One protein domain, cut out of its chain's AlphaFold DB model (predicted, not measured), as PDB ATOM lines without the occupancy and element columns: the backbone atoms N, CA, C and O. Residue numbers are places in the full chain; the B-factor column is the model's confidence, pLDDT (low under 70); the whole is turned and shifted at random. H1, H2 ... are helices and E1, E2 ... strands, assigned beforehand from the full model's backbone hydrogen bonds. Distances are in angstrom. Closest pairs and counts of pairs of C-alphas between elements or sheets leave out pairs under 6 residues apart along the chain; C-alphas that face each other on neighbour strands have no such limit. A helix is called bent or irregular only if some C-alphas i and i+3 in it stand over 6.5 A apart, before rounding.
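Overview. This is residues 218 to 374 of the 1179 residues of the protein "PAN domain-containing protein, putative" of Eimeria necatrix (UniProt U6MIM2). Two lobes stand end to end along the long axis, each a four-stranded antiparallel sheet with a helix over the side towards the other lobe: H1 on E2 - E4 - E3 - E6, H2 on E7 - E9 - E8 - E10. Behind the first sheet, away from H1, sits the small antiparallel pair E1 and E5; the second sheet is twisted, its long strands E7 and E9 sharply bent. The printed part has 157 residues, with two named helices and ten named strands in the order E1 E2 H1 E3 E4 E5 E6 E7 H2 E8 E9 E10, a mixed class of helices and strands. The whole is compact, with a radius of gyration of the C-alphas of 16.0 A, and elongated, spanning 47 by 29 by 28 A.

Arrangement. Start at E1, residues 232 to 234: N 233 is 3.0 A from O 284 of its antiparallel neighbour E5, residues 283 to 285. Next find the first sheet: E2, residues 240 to 243, E4, residues 271 to 275, E3, residues 262 to 266, and E6, residues 292 to 296. Within hydrogen-bond range there are N 242 and O 272, 2.9 A, N 264 and O 273, 3.0 A, in the hairpin E3 and E4, and N 265 and O 293, 2.9 A. The closest C-alphas of E1 and E6 are those of Thr 232 and Val 293, 5.7 A. H1, residues 247 to 255, is on this sheet at a height of 8.0 A; its C-alpha 250 is 5.6 A from C-alpha 272 of E4, the closest pair. E2, H1 and E3 form a split strand-helix-strand unit, two strands running the same way with E4 between them, its crossover right-handed. Further on come E7, residues 311 to 322, H2, residues 326 to 335, E8, residues 339 to 345, E9, residues 350 to 362, and E10, residues 369 to 373. Look for N 312 and O 361, 2.9 A, N 343 and O 352, 2.9 A, in the hairpin E8 and E9, and N 344 and O 370, 2.8 A. H2 is on one face, two layers, at a height of 7.8 A, over E9 and E8; C-alphas 333 and 339 are its closest to E8, 5.3 A. E7, H2 and E8 form the second split unit, with E9 between, also right-handed. H1 and H2 only just touch, only at their ends, with 3 pairs of C-alphas within 8 A, the closest Ala 248 and Asp 327, 6.6 A. In H1 and H2 every O i to N i+4 pair is within hydrogen-bond range.

Along the chain. Find C-alpha 232, where E1 begins, at (134.672, 88.533, 163.058). E7 runs 18.5 A and bends by 121 degrees at residue 315; E9 runs 18.2 A and bends by 128 degrees at residue 357. E8 measures 17.1 A, H2 14.2 A and H1 12.2 A. E10 ends at C-alpha 373, (129.850, 111.986, 177.818).

Size, cuts and confidence. The C-alphas farthest apart are those of Ala 281 and Ser 337, 48.6 A. The printed part has no cut, and E6 to E7, 14 residues, is the long link. Mean pLDDT of the printed part is 78.4; 39 residues are under 70, among them 218 to 225 and 355 to 359.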
ATOM      1  N   PHE A 218     122.609 117.661 167.145       62.28
ATOM      2  CA  PHE A 218     122.682 116.220 166.952       62.28
ATOM      3  C   PHE A 218     121.934 115.522 168.091       62.28
ATOM      4  O   PHE A 218     122.333 115.648 169.247       62.28
ATOM      5  N   ASP A 219     120.865 114.783 167.779       66.06
ATOM      6  CA  ASP A 219     120.184 113.921 168.753       66.06
ATOM      7  C   ASP A 219     120.954 112.591 168.902       66.06
ATOM      8  O   ASP A 219     121.006 111.817 167.939       66.06
ATOM      9  N   PRO A 220     121.501 112.263 170.092       63.59
ATOM     10  CA  PRO A 220     122.135 110.972 170.365       63.59
ATOM     11  C   PRO A 220     121.268 109.750 170.035       63.59
ATOM     12  O   PRO A 220     121.803 108.686 169.729       63.59
ATOM     13  N   ARG A 221     119.935 109.886 170.072       64.88
ATOM     14  CA  ARG A 221     118.975 108.814 169.750       64.88
ATOM     15  C   ARG A 221     118.872 108.540 168.249       64.88
ATOM     16  O   ARG A 221     118.452 107.453 167.864       64.88
ATOM     17  N   GLY A 222     119.269 109.501 167.414       62.22
ATOM     18  CA  GLY A 222     119.371 109.367 165.960       62.22
ATOM     19  C   GLY A 222     120.736 108.872 165.470       62.22
ATOM     20  O   GLY A 222     120.961 108.820 164.261       62.22
ATOM     21  N   ALA A 223     121.664 108.537 166.375       66.75
ATOM     22  CA  ALA A 223     123.011 108.111 166.011       66.75
ATOM     23  C   ALA A 223     123.002 106.815 165.165       66.75
ATOM     24  O   ALA A 223     122.298 105.860 165.507       66.75
ATOM     25  N   PRO A 224     123.798 106.736 164.080       64.12
ATOM     26  CA  PRO A 224     123.875 105.529 163.262       64.12
ATOM     27  C   PRO A 224     124.489 104.353 164.048       64.12
ATOM     28  O   PRO A 224     125.335 104.567 164.922       64.12
ATOM     29  N   PRO A 225     124.111 103.099 163.730       61.19
ATOM     30  CA  PRO A 225     124.686 101.917 164.366       61.19
ATOM     31  C   PRO A 225     126.199 101.812 164.099       61.19
ATOM     32  O   PRO A 225     126.687 102.301 163.074       61.19
ATOM     33  N   PRO A 226     126.963 101.151 164.988       71.44
ATOM     34  CA  PRO A 226     128.413 101.082 164.873       71.44
ATOM     35  C   PRO A 226     128.814 100.292 163.620       71.44
ATOM     36  O   PRO A 226     128.323  99.194 163.372       71.44
ATOM     37  N   CYS A 227     129.760 100.823 162.847       78.62
ATOM     38  CA  CYS A 227     130.217 100.217 161.590       78.62
ATOM     39  C   CYS A 227     131.109  98.966 161.765       78.62
ATOM     40  O   CYS A 227     131.542  98.369 160.777       78.62
ATOM     41  N   VAL A 228     131.421  98.581 163.008       82.94
ATOM     42  CA  VAL A 228     132.315  97.458 163.322       82.94
ATOM     43  C   VAL A 228     131.617  96.112 163.155       82.94
ATOM     44  O   VAL A 228     130.429  95.969 163.432       82.94
ATOM     45  N   GLN A 229     132.370  95.087 162.757       81.31
ATOM     46  CA  GLN A 229     131.862  93.723 162.635       81.31
ATOM     47  C   GLN A 229     132.242  92.920 163.892       81.31
ATOM     48  O   GLN A 229     133.419  92.579 164.059       81.31
ATOM     49  N   PRO A 230     131.287  92.612 164.792       77.81
ATOM     50  CA  PRO A 230     131.539  91.745 165.939       77.81
ATOM     51  C   PRO A 230     131.710  90.288 165.493       77.81
ATOM     52  O   PRO A 230     131.345  89.915 164.373       77.81
ATOM     53  N   ALA A 231     132.245  89.456 166.385       77.31
ATOM     54  CA  ALA A 231     132.446  88.023 166.178       77.31
ATOM     55  C   ALA A 231     133.228  87.674 164.889       77.31
ATOM     56  O   ALA A 231     132.997  86.626 164.283       77.31
ATOM     57  N   THR A 232     134.112  88.564 164.421       81.44
ATOM     58  CA  THR A 232     134.672  88.533 163.058       81.44
ATOM     59  C   THR A 232     136.189  88.695 163.061       81.44
ATOM     60  O   THR A 232     136.720  89.600 163.702       81.44
ATOM     61  N   ASP A 233     136.868  87.860 162.275       85.12
ATOM     62  CA  ASP A 233     138.301  87.935 161.959       85.12
ATOM     63  C   ASP A 233     138.504  87.839 160.432       85.12
ATOM     64  O   ASP A 233     137.581  87.489 159.694       85.12
ATOM     65  N   TYR A 234     139.713  88.120 159.952       81.31
ATOM     66  CA  TYR A 234     140.096  88.010 158.542       81.31
ATOM     67  C   TYR A 234     141.348  87.133 158.388       81.31
ATOM     68  O   TYR A 234     142.347  87.310 159.086       81.31
ATOM     69  N   ARG A 235     141.334  86.176 157.457       69.50
ATOM     70  CA  ARG A 235     142.543  85.434 157.053       69.50
ATOM     71  C   ARG A 235     143.489  86.350 156.263       69.50
ATOM     72  O   ARG A 235     143.132  87.460 155.881       69.50
ATOM     73  N   GLY A 236     144.707  85.867 156.028       69.50
ATOM     74  CA  GLY A 236     145.787  86.627 155.397       69.50
ATOM     75  C   GLY A 236     146.844  87.077 156.407       69.50
ATOM     76  O   GLY A 236     146.574  87.195 157.605       69.50
ATOM     77  N   ALA A 237     148.068  87.285 155.919       71.94
ATOM     78  CA  ALA A 237     149.197  87.680 156.753       71.94
ATOM     79  C   ALA A 237     148.996  89.104 157.318       71.94
ATOM     80  O   ALA A 237     148.634  90.011 156.563       71.94
ATOM     81  N   PRO A 238     149.234  89.335 158.621       78.88
ATOM     82  CA  PRO A 238     149.221  90.679 159.178       78.88
ATOM     83  C   PRO A 238     150.430  91.480 158.675       78.88
ATOM     84  O   PRO A 238     151.559  90.998 158.694       78.88
ATOM     85  N   LEU A 239     150.197  92.738 158.292       84.12
ATOM     86  CA  LEU A 239     151.249  93.744 158.097       84.12
ATOM     87  C   LEU A 239     152.010  93.992 159.398       84.12
ATOM     88  O   LEU A 239     153.220  94.203 159.405       84.12
ATOM     89  N   LYS A 240     151.260  94.024 160.502       86.12
ATOM     90  CA  LYS A 240     151.772  94.190 161.854       86.12
ATOM     91  C   LYS A 240     150.775  93.591 162.834       86.12
ATOM     92  O   LYS A 240     149.578  93.870 162.752       86.12
ATOM     93  N   THR A 241     151.288  92.820 163.780       89.06
ATOM     94  CA  THR A 241     150.552  92.392 164.968       89.06
ATOM     95  C   THR A 241     151.226  93.012 166.187       89.06
ATOM     96  O   THR A 241     152.452  93.051 166.274       89.06
ATOM     97  N   LEU A 242     150.427  93.567 167.092       91.81
ATOM     98  CA  LEU A 242     150.868  94.300 168.279       91.81
ATOM     99  C   LEU A 242     149.834  94.145 169.402       91.81
ATOM    100  O   LEU A 242     148.702  93.740 169.148       91.81
ATOM    101  N   ARG A 243     150.189  94.492 170.641       85.94
ATOM    102  CA  ARG A 243     149.194  94.645 171.713       85.94
ATOM    103  C   ARG A 243     148.526  96.017 171.617       85.94
ATOM    104  O   ARG A 243     149.215  97.014 171.426       85.94
ATOM    105  N   ALA A 244     147.211  96.060 171.790       80.88
ATOM    106  CA  ALA A 244     146.432  97.283 171.959       80.88
ATOM    107  C   ALA A 244     145.414  97.065 173.084       80.88
ATOM    108  O   ALA A 244     144.736  96.038 173.110       80.88
ATOM    109  N   ARG A 245     145.294  98.021 174.013       75.88
ATOM    110  CA  ARG A 245     144.421  97.876 175.195       75.88
ATOM    111  C   ARG A 245     142.935  97.786 174.817       75.88
ATOM    112  O   ARG A 245     142.178  97.127 175.517       75.88
ATOM    113  N   SER A 246     142.551  98.390 173.690       81.50
ATOM    114  CA  SER A 246     141.176  98.481 173.194       81.50
ATOM    115  C   SER A 246     141.093  98.412 171.663       81.50
ATOM    116  O   SER A 246     142.086  98.596 170.946       81.50
ATOM    117  N   ALA A 247     139.871  98.230 171.150       81.81
ATOM    118  CA  ALA A 247     139.560  98.377 169.730       81.81
ATOM    119  C   ALA A 247     139.846  99.798 169.202       81.81
ATOM    120  O   ALA A 247     140.330  99.941 168.082       81.81
ATOM    121  N   ALA A 248     139.619 100.842 170.012       87.12
ATOM    122  CA  ALA A 248     139.916 102.231 169.654       87.12
ATOM    123  C   ALA A 248     141.425 102.462 169.464       87.12
ATOM    124  O   ALA A 248     141.840 103.007 168.441       87.12
ATOM    125  N   ALA A 249     142.262 101.955 170.376       88.00
ATOM    126  CA  ALA A 249     143.715 101.977 170.214       88.00
ATOM    127  C   ALA A 249     144.168 101.176 168.975       88.00
ATOM    128  O   ALA A 249     145.018 101.638 168.213       88.00
ATOM    129  N   CYS A 250     143.568 100.007 168.714       89.88
ATOM    130  CA  CYS A 250     143.867  99.216 167.515       89.88
ATOM    131  C   CYS A 250     143.517  99.961 166.210       89.88
ATOM    132  O   CYS A 250     144.314  99.980 165.268       89.88
ATOM    133  N   PHE A 251     142.370 100.643 166.180       92.06
ATOM    134  CA  PHE A 251     141.964 101.528 165.090       92.06
ATOM    135  C   PHE A 251     142.951 102.689 164.890       92.06
ATOM    136  O   PHE A 251     143.372 102.923 163.758       92.06
ATOM    137  N   MET A 252     143.399 103.366 165.954       92.62
ATOM    138  CA  MET A 252     144.393 104.448 165.843       92.62
ATOM    139  C   MET A 252     145.724 103.942 165.262       92.62
ATOM    140  O   MET A 252     146.304 104.587 164.386       92.62
ATOM    141  N   HIS A 253     146.170 102.742 165.648       91.69
ATOM    142  CA  HIS A 253     147.338 102.101 165.035       91.69
ATOM    143  C   HIS A 253     147.124 101.725 163.555       91.69
ATOM    144  O   HIS A 253     148.083 101.758 162.785       91.69
ATOM    145  N   CYS A 254     145.894 101.419 163.125       91.25
ATOM    146  CA  CYS A 254     145.563 101.255 161.704       91.25
ATOM    147  C   CYS A 254     145.553 102.600 160.954       91.25
ATOM    148  O   CYS A 254     146.160 102.710 159.890       91.25
ATOM    149  N   ARG A 255     144.931 103.646 161.521       90.50
ATOM    150  CA  ARG A 255     144.886 105.005 160.945       90.50
ATOM    151  C   ARG A 255     146.295 105.571 160.724       90.50
ATOM    152  O   ARG A 255     146.546 106.172 159.678       90.50
ATOM    153  N   GLY A 256     147.215 105.310 161.655       88.31
ATOM    154  CA  GLY A 256     148.626 105.698 161.576       88.31
ATOM    155  C   GLY A 256     149.499 104.882 160.610       88.31
ATOM    156  O   GLY A 256     150.657 105.243 160.412       88.31
ATOM    157  N   LEU A 257     148.995 103.802 159.992       89.50
ATOM    158  CA  LEU A 257     149.732 103.029 158.984       89.50
ATOM    159  C   LEU A 257     149.157 103.264 157.572       89.50
ATOM    160  O   LEU A 257     147.998 102.925 157.324       89.50
ATOM    161  N   PRO A 258     149.959 103.741 156.596       85.38
ATOM    162  CA  PRO A 258     149.472 104.110 155.260       85.38
ATOM    163  C   PRO A 258     149.013 102.921 154.398       85.38
ATOM    164  O   PRO A 258     148.437 103.119 153.333       85.38
ATOM    165  N   HIS A 259     149.267 101.685 154.838       86.94
ATOM    166  CA  HIS A 259     148.877 100.460 154.132       86.94
ATOM    167  C   HIS A 259     147.839  99.616 154.889       86.94
ATOM    168  O   HIS A 259     147.420  98.578 154.380       86.94
ATOM    169  N   CYS A 260     147.402 100.033 156.085       89.06
ATOM    170  CA  CYS A 260     146.357  99.317 156.814       89.06
ATOM    171  C   CYS A 260     144.984  99.604 156.188       89.06
ATOM    172  O   CYS A 260     144.535 100.745 156.186       89.06
ATOM    173  N   GLY A 261     144.327  98.572 155.656       87.25
ATOM    174  CA  GLY A 261     142.949  98.637 155.146       87.25
ATOM    175  C   GLY A 261     141.931  97.972 156.076       87.25
ATOM    176  O   GLY A 261     140.777  98.393 156.125       87.25
ATOM    177  N   LEU A 262     142.370  96.965 156.838       88.19
ATOM    178  CA  LEU A 262     141.578  96.226 157.820       88.19
ATOM    179  C   LEU A 262     142.335  96.104 159.143       88.19
ATOM    180  O   LEU A 262     143.547  95.870 159.158       88.19
ATOM    181  N   TRP A 263     141.597  96.146 160.248       89.94
ATOM    182  CA  TRP A 263     142.100  95.844 161.585       89.94
ATOM    183  C   TRP A 263     141.183  94.845 162.298       89.94
ATOM    184  O   TRP A 263     139.968  94.848 162.103       89.94
ATOM    185  N   THR A 264     141.780  93.993 163.130       89.69
ATOM    186  CA  THR A 264     141.091  93.075 164.048       89.69
ATOM    187  C   THR A 264     141.671  93.249 165.440       89.69
ATOM    188  O   THR A 264     142.889  93.191 165.595       89.69
ATOM    189  N   TRP A 265     140.814  93.401 166.446       89.75
ATOM    190  CA  TRP A 265     141.191  93.397 167.858       89.75
ATOM    191  C   TRP A 265     140.519  92.229 168.586       89.75
ATOM    192  O   TRP A 265     139.316  92.019 168.433       89.75
ATOM    193  N   SER A 266     141.300  91.483 169.368       83.88
ATOM    194  CA  SER A 266     140.839  90.431 170.284       83.88
ATOM    195  C   SER A 266     140.781  90.979 171.708       83.88
ATOM    196  O   SER A 266     141.799  91.449 172.223       83.88
ATOM    197  N   SER A 267     139.617  90.887 172.355       75.06
ATOM    198  CA  SER A 267     139.451  91.297 173.754       75.06
ATOM    199  C   SER A 267     140.142  90.348 174.734       75.06
ATOM    200  O   SER A 267     140.656  90.807 175.749       75.06
ATOM    201  N   SER A 268     140.204  89.050 174.417       72.19
ATOM    202  CA  SER A 268     140.782  88.018 175.293       72.19
ATOM    203  C   SER A 268     142.314  88.056 175.367       72.19
ATOM    204  O   SER A 268     142.898  87.708 176.390       72.19
ATOM    205  N   SER A 269     142.975  88.482 174.286       75.00
ATOM    206  CA  SER A 269     144.442  88.481 174.162       75.00
ATOM    207  C   SER A 269     145.061  89.881 174.048       75.00
ATOM    208  O   SER A 269     146.284  90.012 173.938       75.00
ATOM    209  N   HIS A 270     144.223  90.927 174.042       80.19
ATOM    210  CA  HIS A 270     144.573  92.322 173.734       80.19
ATOM    211  C   HIS A 270     145.369  92.482 172.424       80.19
ATOM    212  O   HIS A 270     146.155  93.420 172.260       80.19
ATOM    213  N   LEU A 271     145.206  91.541 171.489       87.00
ATOM    214  CA  LEU A 271     146.006  91.456 170.276       87.00
ATOM    215  C   LEU A 271     145.316  92.197 169.129       87.00
ATOM    216  O   LEU A 271     144.165  91.927 168.787       87.00
ATOM    217  N   CYS A 272     146.047  93.131 168.533       91.88
ATOM    218  CA  CYS A 272     145.646  93.935 167.391       91.88
ATOM    219  C   CYS A 272     146.418  93.476 166.147       91.88
ATOM    220  O   CYS A 272     147.649  93.542 166.115       91.88
ATOM    221  N   SER A 273     145.693  93.019 165.127       90.88
ATOM    222  CA  SER A 273     146.236  92.515 163.861       90.88
ATOM    223  C   SER A 273     145.786  93.398 162.702       90.88
ATOM    224  O   SER A 273     144.596  93.495 162.398       90.88
ATOM    225  N   LEU A 274     146.756  94.039 162.049       91.06
ATOM    226  CA  LEU A 274     146.562  95.031 160.991       91.06
ATOM    227  C   LEU A 274     146.901  94.417 159.628       91.06
ATOM    228  O   LEU A 274     147.917  93.733 159.504       91.06
ATOM    229  N   ARG A 275     146.070  94.631 158.601       88.62
ATOM    230  CA  ARG A 275     146.164  93.957 157.287       88.62
ATOM    231  C   ARG A 275     145.990  94.932 156.116       88.62
ATOM    232  O   ARG A 275     145.292  95.940 156.236       88.62
ATOM    233  N   ALA A 276     146.614  94.618 154.980       80.69
ATOM    234  CA  ALA A 276     146.456  95.365 153.731       80.69
ATOM    235  C   ALA A 276     145.222  94.896 152.956       80.69
ATOM    236  O   ALA A 276     145.068  93.700 152.736       80.69
ATOM    237  N   ALA A 277     144.430  95.869 152.489       70.06
ATOM    238  CA  ALA A 277     143.219  95.723 151.674       70.06
ATOM    239  C   ALA A 277     142.058  94.891 152.287       70.06
ATOM    240  O   ALA A 277     142.275  93.949 153.049       70.06
ATOM    241  N   PRO A 278     140.795  95.224 151.960       64.38
ATOM    242  CA  PRO A 278     139.639  94.433 152.357       64.38
ATOM    243  C   PRO A 278     139.290  93.379 151.296       64.38
ATOM    244  O   PRO A 278     138.459  93.635 150.429       64.38
ATOM    245  N   ASP A 279     139.882  92.184 151.374       66.12
ATOM    246  CA  ASP A 279     139.362  91.012 150.649       66.12
ATOM    247  C   ASP A 279     138.173  90.405 151.432       66.12
ATOM    248  O   ASP A 279     138.376  89.865 152.529       66.12
ATOM    249  N   PRO A 280     136.927  90.463 150.916       58.41
ATOM    250  CA  PRO A 280     135.768  89.916 151.613       58.41
ATOM    251  C   PRO A 280     135.794  88.384 151.719       58.41
ATOM    252  O   PRO A 280     135.185  87.835 152.638       58.41
ATOM    253  N   ALA A 281     136.500  87.688 150.818       64.06
ATOM    254  CA  ALA A 281     136.556  86.225 150.777       64.06
ATOM    255  C   ALA A 281     137.374  85.620 151.932       64.06
ATOM    256  O   ALA A 281     137.258  84.429 152.220       64.06
ATOM    257  N   LEU A 282     138.177  86.434 152.627       68.31
ATOM    258  CA  LEU A 282     139.003  86.005 153.759       68.31
ATOM    259  C   LEU A 282     138.295  86.127 155.119       68.31
ATOM    260  O   LEU A 282     138.892  85.779 156.141       68.31
ATOM    261  N   LYS A 283     137.044  86.601 155.164       79.44
ATOM    262  CA  LYS A 283     136.273  86.757 156.406       79.44
ATOM    263  C   LYS A 283     136.023  85.409 157.103       79.44
ATOM    264  O   LYS A 283     135.609  84.437 156.479       79.44
ATOM    265  N   VAL A 284     136.215  85.368 158.423       79.88
ATOM    266  CA  VAL A 284     135.931  84.210 159.287       79.88
ATOM    267  C   VAL A 284     135.009  84.618 160.429       79.88
ATOM    268  O   VAL A 284     135.205  85.655 161.063       79.88
ATOM    269  N   GLN A 285     134.018  83.770 160.697       78.94
ATOM    270  CA  GLN A 285     133.132  83.854 161.853       78.94
ATOM    271  C   GLN A 285     132.963  82.453 162.457       78.94
ATOM    272  O   GLN A 285     132.896  81.463 161.728       78.94
ATOM    273  N   GLY A 286     132.918  82.360 163.785       70.31
ATOM    274  CA  GLY A 286     132.731  81.117 164.527       70.31
ATOM    275  C   GLY A 286     133.010  81.302 166.018       70.31
ATOM    276  O   GLY A 286     133.278  82.406 166.482       70.31
ATOM    277  N   GLN A 287     132.989  80.212 166.788       66.00
ATOM    278  CA  GLN A 287     133.175  80.276 168.246       66.00
ATOM    279  C   GLN A 287     134.541  80.879 168.654       66.00
ATOM    280  O   GLN A 287     134.626  81.624 169.622       66.00
ATOM    281  N   HIS A 288     135.584  80.654 167.843       66.06
ATOM    282  CA  HIS A 288     136.948  81.186 168.012       66.06
ATOM    283  C   HIS A 288     137.150  82.639 167.512       66.06
ATOM    284  O   HIS A 288     138.287  83.111 167.388       66.06
ATOM    285  N   THR A 289     136.068  83.333 167.144       69.81
ATOM    286  CA  THR A 289     136.091  84.763 166.800       69.81
ATOM    287  C   THR A 289     135.149  85.596 167.665       69.81
ATOM    288  O   THR A 289     135.089  86.802 167.458       69.81
ATOM    289  N   LEU A 290     134.431  85.006 168.633       66.94
ATOM    290  CA  LEU A 290     133.447  85.703 169.479       66.94
ATOM    291  C   LEU A 290     134.049  86.830 170.339       66.94
ATOM    292  O   LEU A 290     133.345  87.785 170.656       66.94
ATOM    293  N   ASP A 291     135.335  86.736 170.679       69.12
ATOM    294  CA  ASP A 291     136.106  87.759 171.397       69.12
ATOM    295  C   ASP A 291     136.673  88.857 170.472       69.12
ATOM    296  O   ASP A 291     137.326  89.793 170.934       69.12
ATOM    297  N   LYS A 292     136.464  88.740 169.152       76.81
ATOM    298  CA  LYS A 292     137.063  89.619 168.145       76.81
ATOM    299  C   LYS A 292     136.062  90.598 167.559       76.81
ATOM    300  O   LYS A 292     134.938  90.250 167.188       76.81
ATOM    301  N   VAL A 293     136.537  91.821 167.377       83.88
ATOM    302  CA  VAL A 293     135.890  92.860 166.578       83.88
ATOM    303  C   VAL A 293     136.844  93.277 165.464       83.88
ATOM    304  O   VAL A 293     138.044  93.440 165.691       83.88
ATOM    305  N   SER A 294     136.319  93.435 164.251       87.38
ATOM    306  CA  SER A 294     137.098  93.879 163.094       87.38
ATOM    307  C   SER A 294     136.375  94.970 162.317       87.38
ATOM    308  O   SER A 294     135.146  94.961 162.243       87.38
ATOM    309  N   ALA A 295     137.121  95.872 161.682       88.00
ATOM    310  CA  ALA A 295     136.552  96.837 160.746       88.00
ATOM    311  C   ALA A 295     137.571  97.317 159.698       88.00
ATOM    312  O   ALA A 295     138.741  96.924 159.699       88.00
ATOM    313  N   THR A 296     137.105  98.176 158.791       87.75
ATOM    314  CA  THR A 296     137.954  98.919 157.856       87.75
ATOM    315  C   THR A 296     138.692 100.061 158.554       87.75
ATOM    316  O   THR A 296     138.294 100.525 159.625       87.75
ATOM    317  N   ARG A 297     139.764 100.542 157.914       87.12
ATOM    318  CA  ARG A 297     140.558 101.712 158.331       87.12
ATOM    319  C   ARG A 297     139.711 102.954 158.643       87.12
ATOM    320  O   ARG A 297     140.049 103.693 159.559       87.12
ATOM    321  N   ASP A 298     138.634 103.173 157.895       85.88
ATOM    322  CA  ASP A 298     137.817 104.393 157.981       85.88
ATOM    323  C   ASP A 298     136.607 104.244 158.926       85.88
ATOM    324  O   ASP A 298     135.922 105.218 159.228       85.88
ATOM    325  N   CYS A 299     136.356 103.032 159.439       87.00
ATOM    326  CA  CYS A 299     135.327 102.787 160.444       87.00
ATOM    327  C   CYS A 299     135.849 103.104 161.852       87.00
ATOM    328  O   CYS A 299     136.620 102.333 162.426       87.00
ATOM    329  N   VAL A 300     135.384 104.218 162.423       88.56
ATOM    330  CA  VAL A 300     135.662 104.608 163.812       88.56
ATOM    331  C   VAL A 300     134.887 103.687 164.773       88.56
ATOM    332  O   VAL A 300     133.654 103.670 164.715       88.56
ATOM    333  N   PRO A 301     135.547 102.929 165.673       84.25
ATOM    334  CA  PRO A 301     134.873 101.966 166.544       84.25
ATOM    335  C   PRO A 301     134.276 102.632 167.791       84.25
ATOM    336  O   PRO A 301     134.766 102.452 168.903       84.25
ATOM    337  N   VAL A 302     133.219 103.420 167.589       81.69
ATOM    338  CA  VAL A 302     132.488 104.116 168.657       81.69
ATOM    339  C   VAL A 302     131.572 103.185 169.464       81.69
ATOM    340  O   VAL A 302     130.926 102.291 168.912       81.69
ATOM    341  N   LEU A 303     131.475 103.426 170.775       71.81
ATOM    342  CA  LEU A 303     130.478 102.811 171.659       71.81
ATOM    343  C   LEU A 303     129.057 103.335 171.342       71.81
ATOM    344  O   LEU A 303     128.821 104.538 171.486       71.81
ATOM    345  N   PRO A 304     128.089 102.477 170.961       66.38
ATOM    346  CA  PRO A 304     126.738 102.910 170.590       66.38
ATOM    347  C   PRO A 304     126.025 103.668 171.710       66.38
ATOM    348  O   PRO A 304     126.111 103.277 172.872       66.38
ATOM    349  N   GLY A 305     125.326 104.752 171.363       66.12
ATOM    350  CA  GLY A 305     124.599 105.593 172.325       66.12
ATOM    351  C   GLY A 305     125.481 106.386 173.300       66.12
ATOM    352  O   GLY A 305     124.947 107.126 174.121       66.12
ATOM    353  N   CYS A 306     126.810 106.266 173.215       75.38
ATOM    354  CA  CYS A 306     127.752 106.952 174.098       75.38
ATOM    355  C   CYS A 306     128.803 107.770 173.339       75.38
ATOM    356  O   CYS A 306     129.088 108.900 173.715       75.38
ATOM    357  N   GLN A 307     129.399 107.215 172.289       83.38
ATOM    358  CA  GLN A 307     130.434 107.877 171.505       83.38
ATOM    359  C   GLN A 307     129.911 108.144 170.091       83.38
ATOM    360  O   GLN A 307     129.255 107.299 169.483       83.38
ATOM    361  N   PHE A 308     130.225 109.319 169.556       84.56
ATOM    362  CA  PHE A 308     129.656 109.835 168.317       84.56
ATOM    363  C   PHE A 308     130.778 110.373 167.424       84.56
ATOM    364  O   PHE A 308     131.536 111.259 167.823       84.56
ATOM    365  N   ALA A 309     130.911 109.811 166.221       86.25
ATOM    366  CA  ALA A 309     131.940 110.190 165.256       86.25
ATOM    367  C   ALA A 309     131.458 111.320 164.332       86.25
ATOM    368  O   ALA A 309     130.312 111.324 163.889       86.25
ATOM    369  N   ASN A 310     132.364 112.243 164.007       84.00
ATOM    370  CA  ASN A 310     132.115 113.518 163.323       84.00
ATOM    371  C   ASN A 310     131.153 114.460 164.074       84.00
ATOM    372  O   ASN A 310     130.464 115.277 163.460       84.00
ATOM    373  N   VAL A 311     131.108 114.351 165.404       82.06
ATOM    374  CA  VAL A 311     130.231 115.124 166.295       82.06
ATOM    375  C   VAL A 311     131.081 115.919 167.282       82.06
ATOM    376  O   VAL A 311     132.050 115.397 167.836       82.06
ATOM    377  N   GLY A 312     130.714 117.180 167.505       79.75
ATOM    378  CA  GLY A 312     131.304 118.065 168.510       79.75
ATOM    379  C   GLY A 312     130.417 118.218 169.748       79.75
ATOM    380  O   GLY A 312     129.228 117.892 169.726       79.75
ATOM    381  N   VAL A 313     130.999 118.741 170.828       75.25
ATOM    382  CA  VAL A 313     130.276 119.165 172.037       75.25
ATOM    383  C   VAL A 313     130.115 120.683 172.005       75.25
ATOM    384  O   VAL A 313     131.086 121.406 171.791       75.25
ATOM    385  N   VAL A 314     128.904 121.179 172.256       66.81
ATOM    386  CA  VAL A 314     128.635 122.603 172.485       66.81
ATOM    387  C   VAL A 314     128.546 122.826 173.990       66.81
ATOM    388  O   VAL A 314     127.546 122.474 174.614       66.81
ATOM    389  N   GLY A 315     129.596 123.396 174.582       60.78
ATOM    390  CA  GLY A 315     129.670 123.661 176.018       60.78
ATOM    391  C   GLY A 315     130.904 124.473 176.412       60.78
ATOM    392  O   GLY A 315     131.627 124.986 175.558       60.78
ATOM    393  N   ALA A 316     131.169 124.590 177.714       58.72
ATOM    394  CA  ALA A 316     132.351 125.292 178.208       58.72
ATOM    395  C   ALA A 316     133.580 124.364 178.205       58.72
ATOM    396  O   ALA A 316     133.615 123.359 178.913       58.72
ATOM    397  N   SER A 317     134.591 124.702 177.401       70.44
ATOM    398  CA  SER A 317     135.879 123.996 177.348       70.44
ATOM    399  C   SER A 317     136.667 124.234 178.640       70.44
ATOM    400  O   SER A 317     137.090 125.358 178.899       70.44
ATOM    401  N   LEU A 318     136.913 123.174 179.410       65.50
ATOM    402  CA  LEU A 318     137.678 123.193 180.661       65.50
ATOM    403  C   LEU A 318     139.188 123.228 180.410       65.50
ATOM    404  O   LEU A 318     139.901 124.065 180.953       65.50
ATOM    405  N   THR A 319     139.677 122.283 179.607       76.94
ATOM    406  CA  THR A 319     141.099 122.097 179.306       76.94
ATOM    407  C   THR A 319     141.261 121.207 178.075       76.94
ATOM    408  O   THR A 319     140.338 120.476 177.711       76.94
ATOM    409  N   THR A 320     142.438 121.249 177.456       85.38
ATOM    410  CA  THR A 320     142.778 120.454 176.273       85.38
ATOM    411  C   THR A 320     144.141 119.797 176.475       85.38
ATOM    412  O   THR A 320     145.082 120.429 176.957       85.38
ATOM    413  N   ARG A 321     144.240 118.502 176.162       82.62
ATOM    414  CA  ARG A 321     145.414 117.640 176.395       82.62
ATOM    415  C   ARG A 321     145.644 116.727 175.186       82.62
ATOM    416  O   ARG A 321     144.778 116.617 174.329       82.62
ATOM    417  N   SER A 322     146.773 116.029 175.117       86.38
ATOM    418  CA  SER A 322     146.987 114.945 174.143       86.38
ATOM    419  C   SER A 322     146.512 113.598 174.700       86.38
ATOM    420  O   SER A 322     146.840 113.281 175.842       86.38
ATOM    421  N   ALA A 323     145.835 112.777 173.895       85.50
ATOM    422  CA  ALA A 323     145.494 111.390 174.227       85.50
ATOM    423  C   ALA A 323     145.864 110.432 173.077       85.50
ATOM    424  O   ALA A 323     145.890 110.817 171.909       85.50
ATOM    425  N   ALA A 324     146.145 109.164 173.391       84.25
ATOM    426  CA  ALA A 324     146.535 108.170 172.379       84.25
ATOM    427  C   ALA A 324     145.355 107.661 171.522       84.25
ATOM    428  O   ALA A 324     145.562 107.158 170.417       84.25
ATOM    429  N   ALA A 325     144.129 107.765 172.043       87.88
ATOM    430  CA  ALA A 325     142.878 107.371 171.400       87.88
ATOM    431  C   ALA A 325     141.677 108.032 172.117       87.88
ATOM    432  O   ALA A 325     141.820 108.597 173.207       87.88
ATOM    433  N   PHE A 326     140.488 107.967 171.511       86.81
ATOM    434  CA  PHE A 326     139.282 108.633 172.025       86.81
ATOM    435  C   PHE A 326     138.711 108.009 173.308       86.81
ATOM    436  O   PHE A 326     138.096 108.715 174.100       86.81
ATOM    437  N   ASP A 327     138.952 106.725 173.561       81.69
ATOM    438  CA  ASP A 327     138.626 106.059 174.827       81.69
ATOM    439  C   ASP A 327     139.517 106.553 175.980       81.69
ATOM    440  O   ASP A 327     139.017 106.860 177.059       81.69
ATOM    441  N   ALA A 328     140.818 106.741 175.738       80.56
ATOM    442  CA  ALA A 328     141.708 107.402 176.696       80.56
ATOM    443  C   ALA A 328     141.270 108.856 176.964       80.56
ATOM    444  O   ALA A 328     141.291 109.302 178.109       80.56
ATOM    445  N   CYS A 329     140.795 109.574 175.939       86.25
ATOM    446  CA  CYS A 329     140.221 110.911 176.109       86.25
ATOM    447  C   CYS A 329     138.932 110.907 176.956       86.25
ATOM    448  O   CYS A 329     138.769 111.753 177.838       86.25
ATOM    449  N   GLN A 330     138.051 109.922 176.756       83.81
ATOM    450  CA  GLN A 330     136.871 109.730 177.598       83.81
ATOM    451  C   GLN A 330     137.253 109.471 179.060       83.81
ATOM    452  O   GLN A 330     136.694 110.103 179.955       83.81
ATOM    453  N   MET A 331     138.249 108.614 179.309       68.25
ATOM    454  CA  MET A 331     138.749 108.350 180.663       68.25
ATOM    455  C   MET A 331     139.398 109.585 181.300       68.25
ATOM    456  O   MET A 331     139.197 109.831 182.487       68.25
ATOM    457  N   HIS A 332     140.105 110.419 180.527       76.81
ATOM    458  CA  HIS A 332     140.586 111.712 181.021       76.81
ATOM    459  C   HIS A 332     139.429 112.619 181.462       76.81
ATOM    460  O   HIS A 332     139.534 113.234 182.520       76.81
ATOM    461  N   CYS A 333     138.313 112.653 180.727       78.81
ATOM    462  CA  CYS A 333     137.112 113.369 181.165       78.81
ATOM    463  C   CYS A 333     136.498 112.756 182.432       78.81
ATOM    464  O   CYS A 333     136.254 113.482 183.389       78.81
ATOM    465  N   ALA A 334     136.325 111.431 182.491       71.31
ATOM    466  CA  ALA A 334     135.821 110.734 183.679       71.31
ATOM    467  C   ALA A 334     136.646 111.023 184.950       71.31
ATOM    468  O   ALA A 334     136.080 111.108 186.036       71.31
ATOM    469  N   SER A 335     137.964 111.215 184.811       61.91
ATOM    470  CA  SER A 335     138.869 111.582 185.913       61.91
ATOM    471  C   SER A 335     138.907 113.082 186.258       61.91
ATOM    472  O   SER A 335     139.487 113.455 187.275       61.91
ATOM    473  N   TYR A 336     138.341 113.961 185.422       62.66
ATOM    474  CA  TYR A 336     138.514 115.411 185.546       62.66
ATOM    475  C   TYR A 336     137.286 116.086 186.164       62.66
ATOM    476  O   TYR A 336     136.183 116.050 185.618       62.66
ATOM    477  N   SER A 337     137.488 116.779 187.285       57.44
ATOM    478  CA  SER A 337     136.424 117.462 188.025       57.44
ATOM    479  C   SER A 337     135.600 118.418 187.161       57.44
ATOM    480  O   SER A 337     136.143 119.341 186.552       57.44
ATOM    481  N   GLY A 338     134.282 118.216 187.140       58.19
ATOM    482  CA  GLY A 338     133.348 119.024 186.354       58.19
ATOM    483  C   GLY A 338     133.319 118.702 184.855       58.19
ATOM    484  O   GLY A 338     132.514 119.297 184.139       58.19
ATOM    485  N   CYS A 339     134.137 117.763 184.361       71.19
ATOM    486  CA  CYS A 339     134.016 117.295 182.985       71.19
ATOM    487  C   CYS A 339     132.759 116.432 182.835       71.19
ATOM    488  O   CYS A 339     132.551 115.449 183.542       71.19
ATOM    489  N   SER A 340     131.902 116.835 181.905       70.56
ATOM    490  CA  SER A 340     130.653 116.155 181.558       70.56
ATOM    491  C   SER A 340     130.756 115.406 180.235       70.56
ATOM    492  O   SER A 340     130.068 114.407 180.049       70.56
ATOM    493  N   HIS A 341     131.606 115.897 179.330       81.00
ATOM    494  CA  HIS A 341     131.726 115.471 177.943       81.00
ATOM    495  C   HIS A 341     133.154 115.685 177.434       81.00
ATOM    496  O   HIS A 341     133.860 116.582 177.896       81.00
ATOM    497  N   PHE A 342     133.566 114.901 176.442       89.19
ATOM    498  CA  PHE A 342     134.868 115.004 175.785       89.19
ATOM    499  C   PHE A 342     134.708 115.181 174.270       89.19
ATOM    500  O   PHE A 342     133.699 114.767 173.698       89.19
ATOM    501  N   SER A 343     135.732 115.740 173.622       91.38
ATOM    502  CA  SER A 343     135.921 115.690 172.167       91.38
ATOM    503  C   SER A 343     137.370 115.344 171.846       91.38
ATOM    504  O   SER A 343     138.282 116.052 172.267       91.38
ATOM    505  N   PHE A 344     137.581 114.276 171.081       93.25
ATOM    506  CA  PHE A 344     138.888 113.819 170.619       93.25
ATOM    507  C   PHE A 344     139.042 114.020 169.110       93.25
ATOM    508  O   PHE A 344     138.213 113.532 168.345       93.25
ATOM    509  N   HIS A 345     140.103 114.687 168.665       91.88
ATOM    510  CA  HIS A 345     140.381 114.924 167.250       91.88
ATOM    511  C   HIS A 345     141.322 113.849 166.678       91.88
ATOM    512  O   HIS A 345     142.481 113.720 167.081       91.88
ATOM    513  N   LEU A 346     140.817 113.074 165.714       90.06
ATOM    514  CA  LEU A 346     141.409 111.812 165.249       90.06
ATOM    515  C   LEU A 346     142.781 111.928 164.559       90.06
ATOM    516  O   LEU A 346     143.464 110.912 164.445       90.06
ATOM    517  N   ASP A 347     143.182 113.115 164.097       88.12
ATOM    518  CA  ASP A 347     144.462 113.313 163.390       88.12
ATOM    519  C   ASP A 347     145.534 114.031 164.218       88.12
ATOM    520  O   ASP A 347     146.721 113.793 164.013       88.12
ATOM    521  N   SER A 348     145.139 114.879 165.175       87.44
ATOM    522  CA  SER A 348     146.074 115.592 166.064       87.44
ATOM    523  C   SER A 348     146.298 114.872 167.396       87.44
ATOM    524  O   SER A 348     147.259 115.179 168.098       87.44
ATOM    525  N   GLY A 349     145.424 113.927 167.767       87.44
ATOM    526  CA  GLY A 349     145.425 113.309 169.098       87.44
ATOM    527  C   GLY A 349     144.953 114.258 170.206       87.44
ATOM    528  O   GLY A 349     145.160 113.991 171.389       87.44
ATOM    529  N   GLU A 350     144.353 115.387 169.833       91.38
ATOM    530  CA  GLU A 350     143.924 116.441 170.745       91.38
ATOM    531  C   GLU A 350     142.609 116.064 171.438       91.38
ATOM    532  O   GLU A 350     141.652 115.631 170.801       91.38
ATOM    533  N   CYS A 351     142.575 116.207 172.757       91.88
ATOM    534  CA  CYS A 351     141.501 115.798 173.649       91.88
ATOM    535  C   CYS A 351     141.024 117.006 174.459       91.88
ATOM    536  O   CYS A 351     141.698 117.429 175.401       91.88
ATOM    537  N   THR A 352     139.866 117.557 174.103       86.94
ATOM    538  CA  THR A 352     139.229 118.672 174.816       86.94
ATOM    539  C   THR A 352     138.172 118.153 175.785       86.94
ATOM    540  O   THR A 352     137.353 117.299 175.440       86.94
ATOM    541  N   LEU A 353     138.206 118.680 177.007       82.75
ATOM    542  CA  LEU A 353     137.324 118.341 178.122       82.75
ATOM    543  C   LEU A 353     136.283 119.457 178.318       82.75
ATOM    544  O   LEU A 353     136.653 120.631 178.315       82.75
ATOM    545  N   TRP A 354     135.006 119.117 178.513       74.75
ATOM    546  CA  TRP A 354     133.887 120.077 178.507       74.75
ATOM    547  C   TRP A 354     132.960 119.944 179.726       74.75
ATOM    548  O   TRP A 354     132.502 118.843 180.052       74.75
ATOM    549  N   SER A 355     132.592 121.061 180.361       64.81
ATOM    550  CA  SER A 355     131.637 121.081 181.480       64.81
ATOM    551  C   SER A 355     130.180 121.317 181.067       64.81
ATOM    552  O   SER A 355     129.874 122.179 180.244       64.81
ATOM    553  N   SER A 356     129.308 120.561 181.736       48.91
ATOM    554  CA  SER A 356     127.870 120.739 181.980       48.91
ATOM    555  C   SER A 356     126.904 121.125 180.846       48.91
ATOM    556  O   SER A 356     125.958 121.853 181.131       48.91
ATOM    557  N   PHE A 357     127.013 120.592 179.618       52.69
ATOM    558  CA  PHE A 357     125.924 120.730 178.622       52.69
ATOM    559  C   PHE A 357     125.685 119.477 177.763       52.69
ATOM    560  O   PHE A 357     126.603 118.978 177.120       52.69
ATOM    561  N   ASN A 358     124.429 119.013 177.686       51.62
ATOM    562  CA  ASN A 358     123.990 117.859 176.873       51.62
ATOM    563  C   ASN A 358     123.731 118.221 175.390       51.62
ATOM    564  O   ASN A 358     122.854 117.646 174.745       51.62
ATOM    565  N   THR A 359     124.443 119.209 174.845       61.44
ATOM    566  CA  THR A 359     124.235 119.721 173.481       61.44
ATOM    567  C   THR A 359     125.338 119.244 172.539       61.44
ATOM    568  O   THR A 359     126.400 119.856 172.447       61.44
ATOM    569  N   TYR A 360     125.076 118.146 171.828       72.56
ATOM    570  CA  TYR A 360     125.910 117.667 170.725       72.56
ATOM    571  C   TYR A 360     125.581 118.394 169.423       72.56
ATOM    572  O   TYR A 360     124.446 118.830 169.205       72.56
ATOM    573  N   SER A 361     126.553 118.478 168.520       72.94
ATOM    574  CA  SER A 361     126.366 119.132 167.229       72.94
ATOM    575  C   SER A 361     127.148 118.475 166.096       72.94
ATOM    576  O   SER A 361     128.149 117.789 166.313       72.94
ATOM    577  N   SER A 362     126.664 118.664 164.869       74.56
ATOM    578  CA  SER A 362     127.196 118.023 163.667       74.56
ATOM    579  C   SER A 362     127.274 118.987 162.478       74.56
ATOM    580  O   SER A 362     126.381 119.801 162.255       74.56
ATOM    581  N   GLY A 363     128.356 118.910 161.705       69.56
ATOM    582  CA  GLY A 363     128.566 119.741 160.521       69.56
ATOM    583  C   GLY A 363     129.908 119.475 159.838       69.56
ATOM    584  O   GLY A 363     130.624 118.530 160.165       69.56
ATOM    585  N   SER A 364     130.278 120.334 158.888       67.44
ATOM    586  CA  SER A 364     131.611 120.320 158.264       67.44
ATOM    587  C   SER A 364     132.729 120.633 159.266       67.44
ATOM    588  O   SER A 364     133.811 120.062 159.172       67.44
ATOM    589  N   SER A 365     132.448 121.482 160.257       66.44
ATOM    590  CA  SER A 365     133.364 121.888 161.331       66.44
ATOM    591  C   SER A 365     133.608 120.824 162.409       66.44
ATOM    592  O   SER A 365     134.529 120.984 163.205       66.44
ATOM    593  N   THR A 366     132.824 119.740 162.447       76.31
ATOM    594  CA  THR A 366     132.963 118.652 163.436       76.31
ATOM    595  C   THR A 366     133.543 117.365 162.846       76.31
ATOM    596  O   THR A 366     133.644 116.357 163.547       76.31
ATOM    597  N   GLN A 367     133.932 117.366 161.567       80.44
ATOM    598  CA  GLN A 367     134.568 116.215 160.920       80.44
ATOM    599  C   GLN A 367     135.886 115.853 161.615       80.44
ATOM    600  O   GLN A 367     136.647 116.724 162.021       80.44
ATOM    601  N   GLY A 368     136.150 114.556 161.778       82.88
ATOM    602  CA  GLY A 368     137.346 114.071 162.475       82.88
ATOM    603  C   GLY A 368     137.282 114.131 164.007       82.88
ATOM    604  O   GLY A 368     138.183 113.595 164.651       82.88
ATOM    605  N   LEU A 369     136.228 114.698 164.610       87.44
ATOM    606  CA  LEU A 369     135.987 114.598 166.054       87.44
ATOM    607  C   LEU A 369     135.305 113.275 166.432       87.44
ATOM    608  O   LEU A 369     134.431 112.783 165.719       87.44
ATOM    609  N   VAL A 370     135.650 112.736 167.597       90.38
ATOM    610  CA  VAL A 370     134.870 111.728 168.325       90.38
ATOM    611  C   VAL A 370     134.511 112.317 169.679       90.38
ATOM    612  O   VAL A 370     135.403 112.601 170.475       90.38
ATOM    613  N   SER A 371     133.220 112.503 169.935       90.31
ATOM    614  CA  SER A 371     132.723 113.089 171.184       90.31
ATOM    615  C   SER A 371     131.794 112.143 171.933       90.31
ATOM    616  O   SER A 371     131.227 111.225 171.344       90.31
ATOM    617  N   GLY A 372     131.611 112.379 173.228       83.44
ATOM    618  CA  GLY A 372     130.706 111.612 174.085       83.44
ATOM    619  C   GLY A 372     130.664 112.175 175.508       83.44
ATOM    620  O   GLY A 372     131.373 113.144 175.795       83.44
ATOM    621  N   PRO A 373     129.868 111.593 176.420       79.56
ATOM    622  CA  PRO A 373     129.850 111.986 177.818       79.56
ATOM    623  C   PRO A 373     131.076 111.417 178.545       79.56
ATOM    624  O   PRO A 373     131.651 110.409 178.132       79.56
ATOM    625  N   ALA A 374     131.434 112.007 179.684       75.19
ATOM    626  CA  ALA A 374     132.409 111.454 180.628       75.19
ATOM    627  C   ALA A 374     132.051 110.010 181.024       75.19
ATOM    628  O   ALA A 374     132.912 109.142 181.115       75.19
TER     629      ALA A 374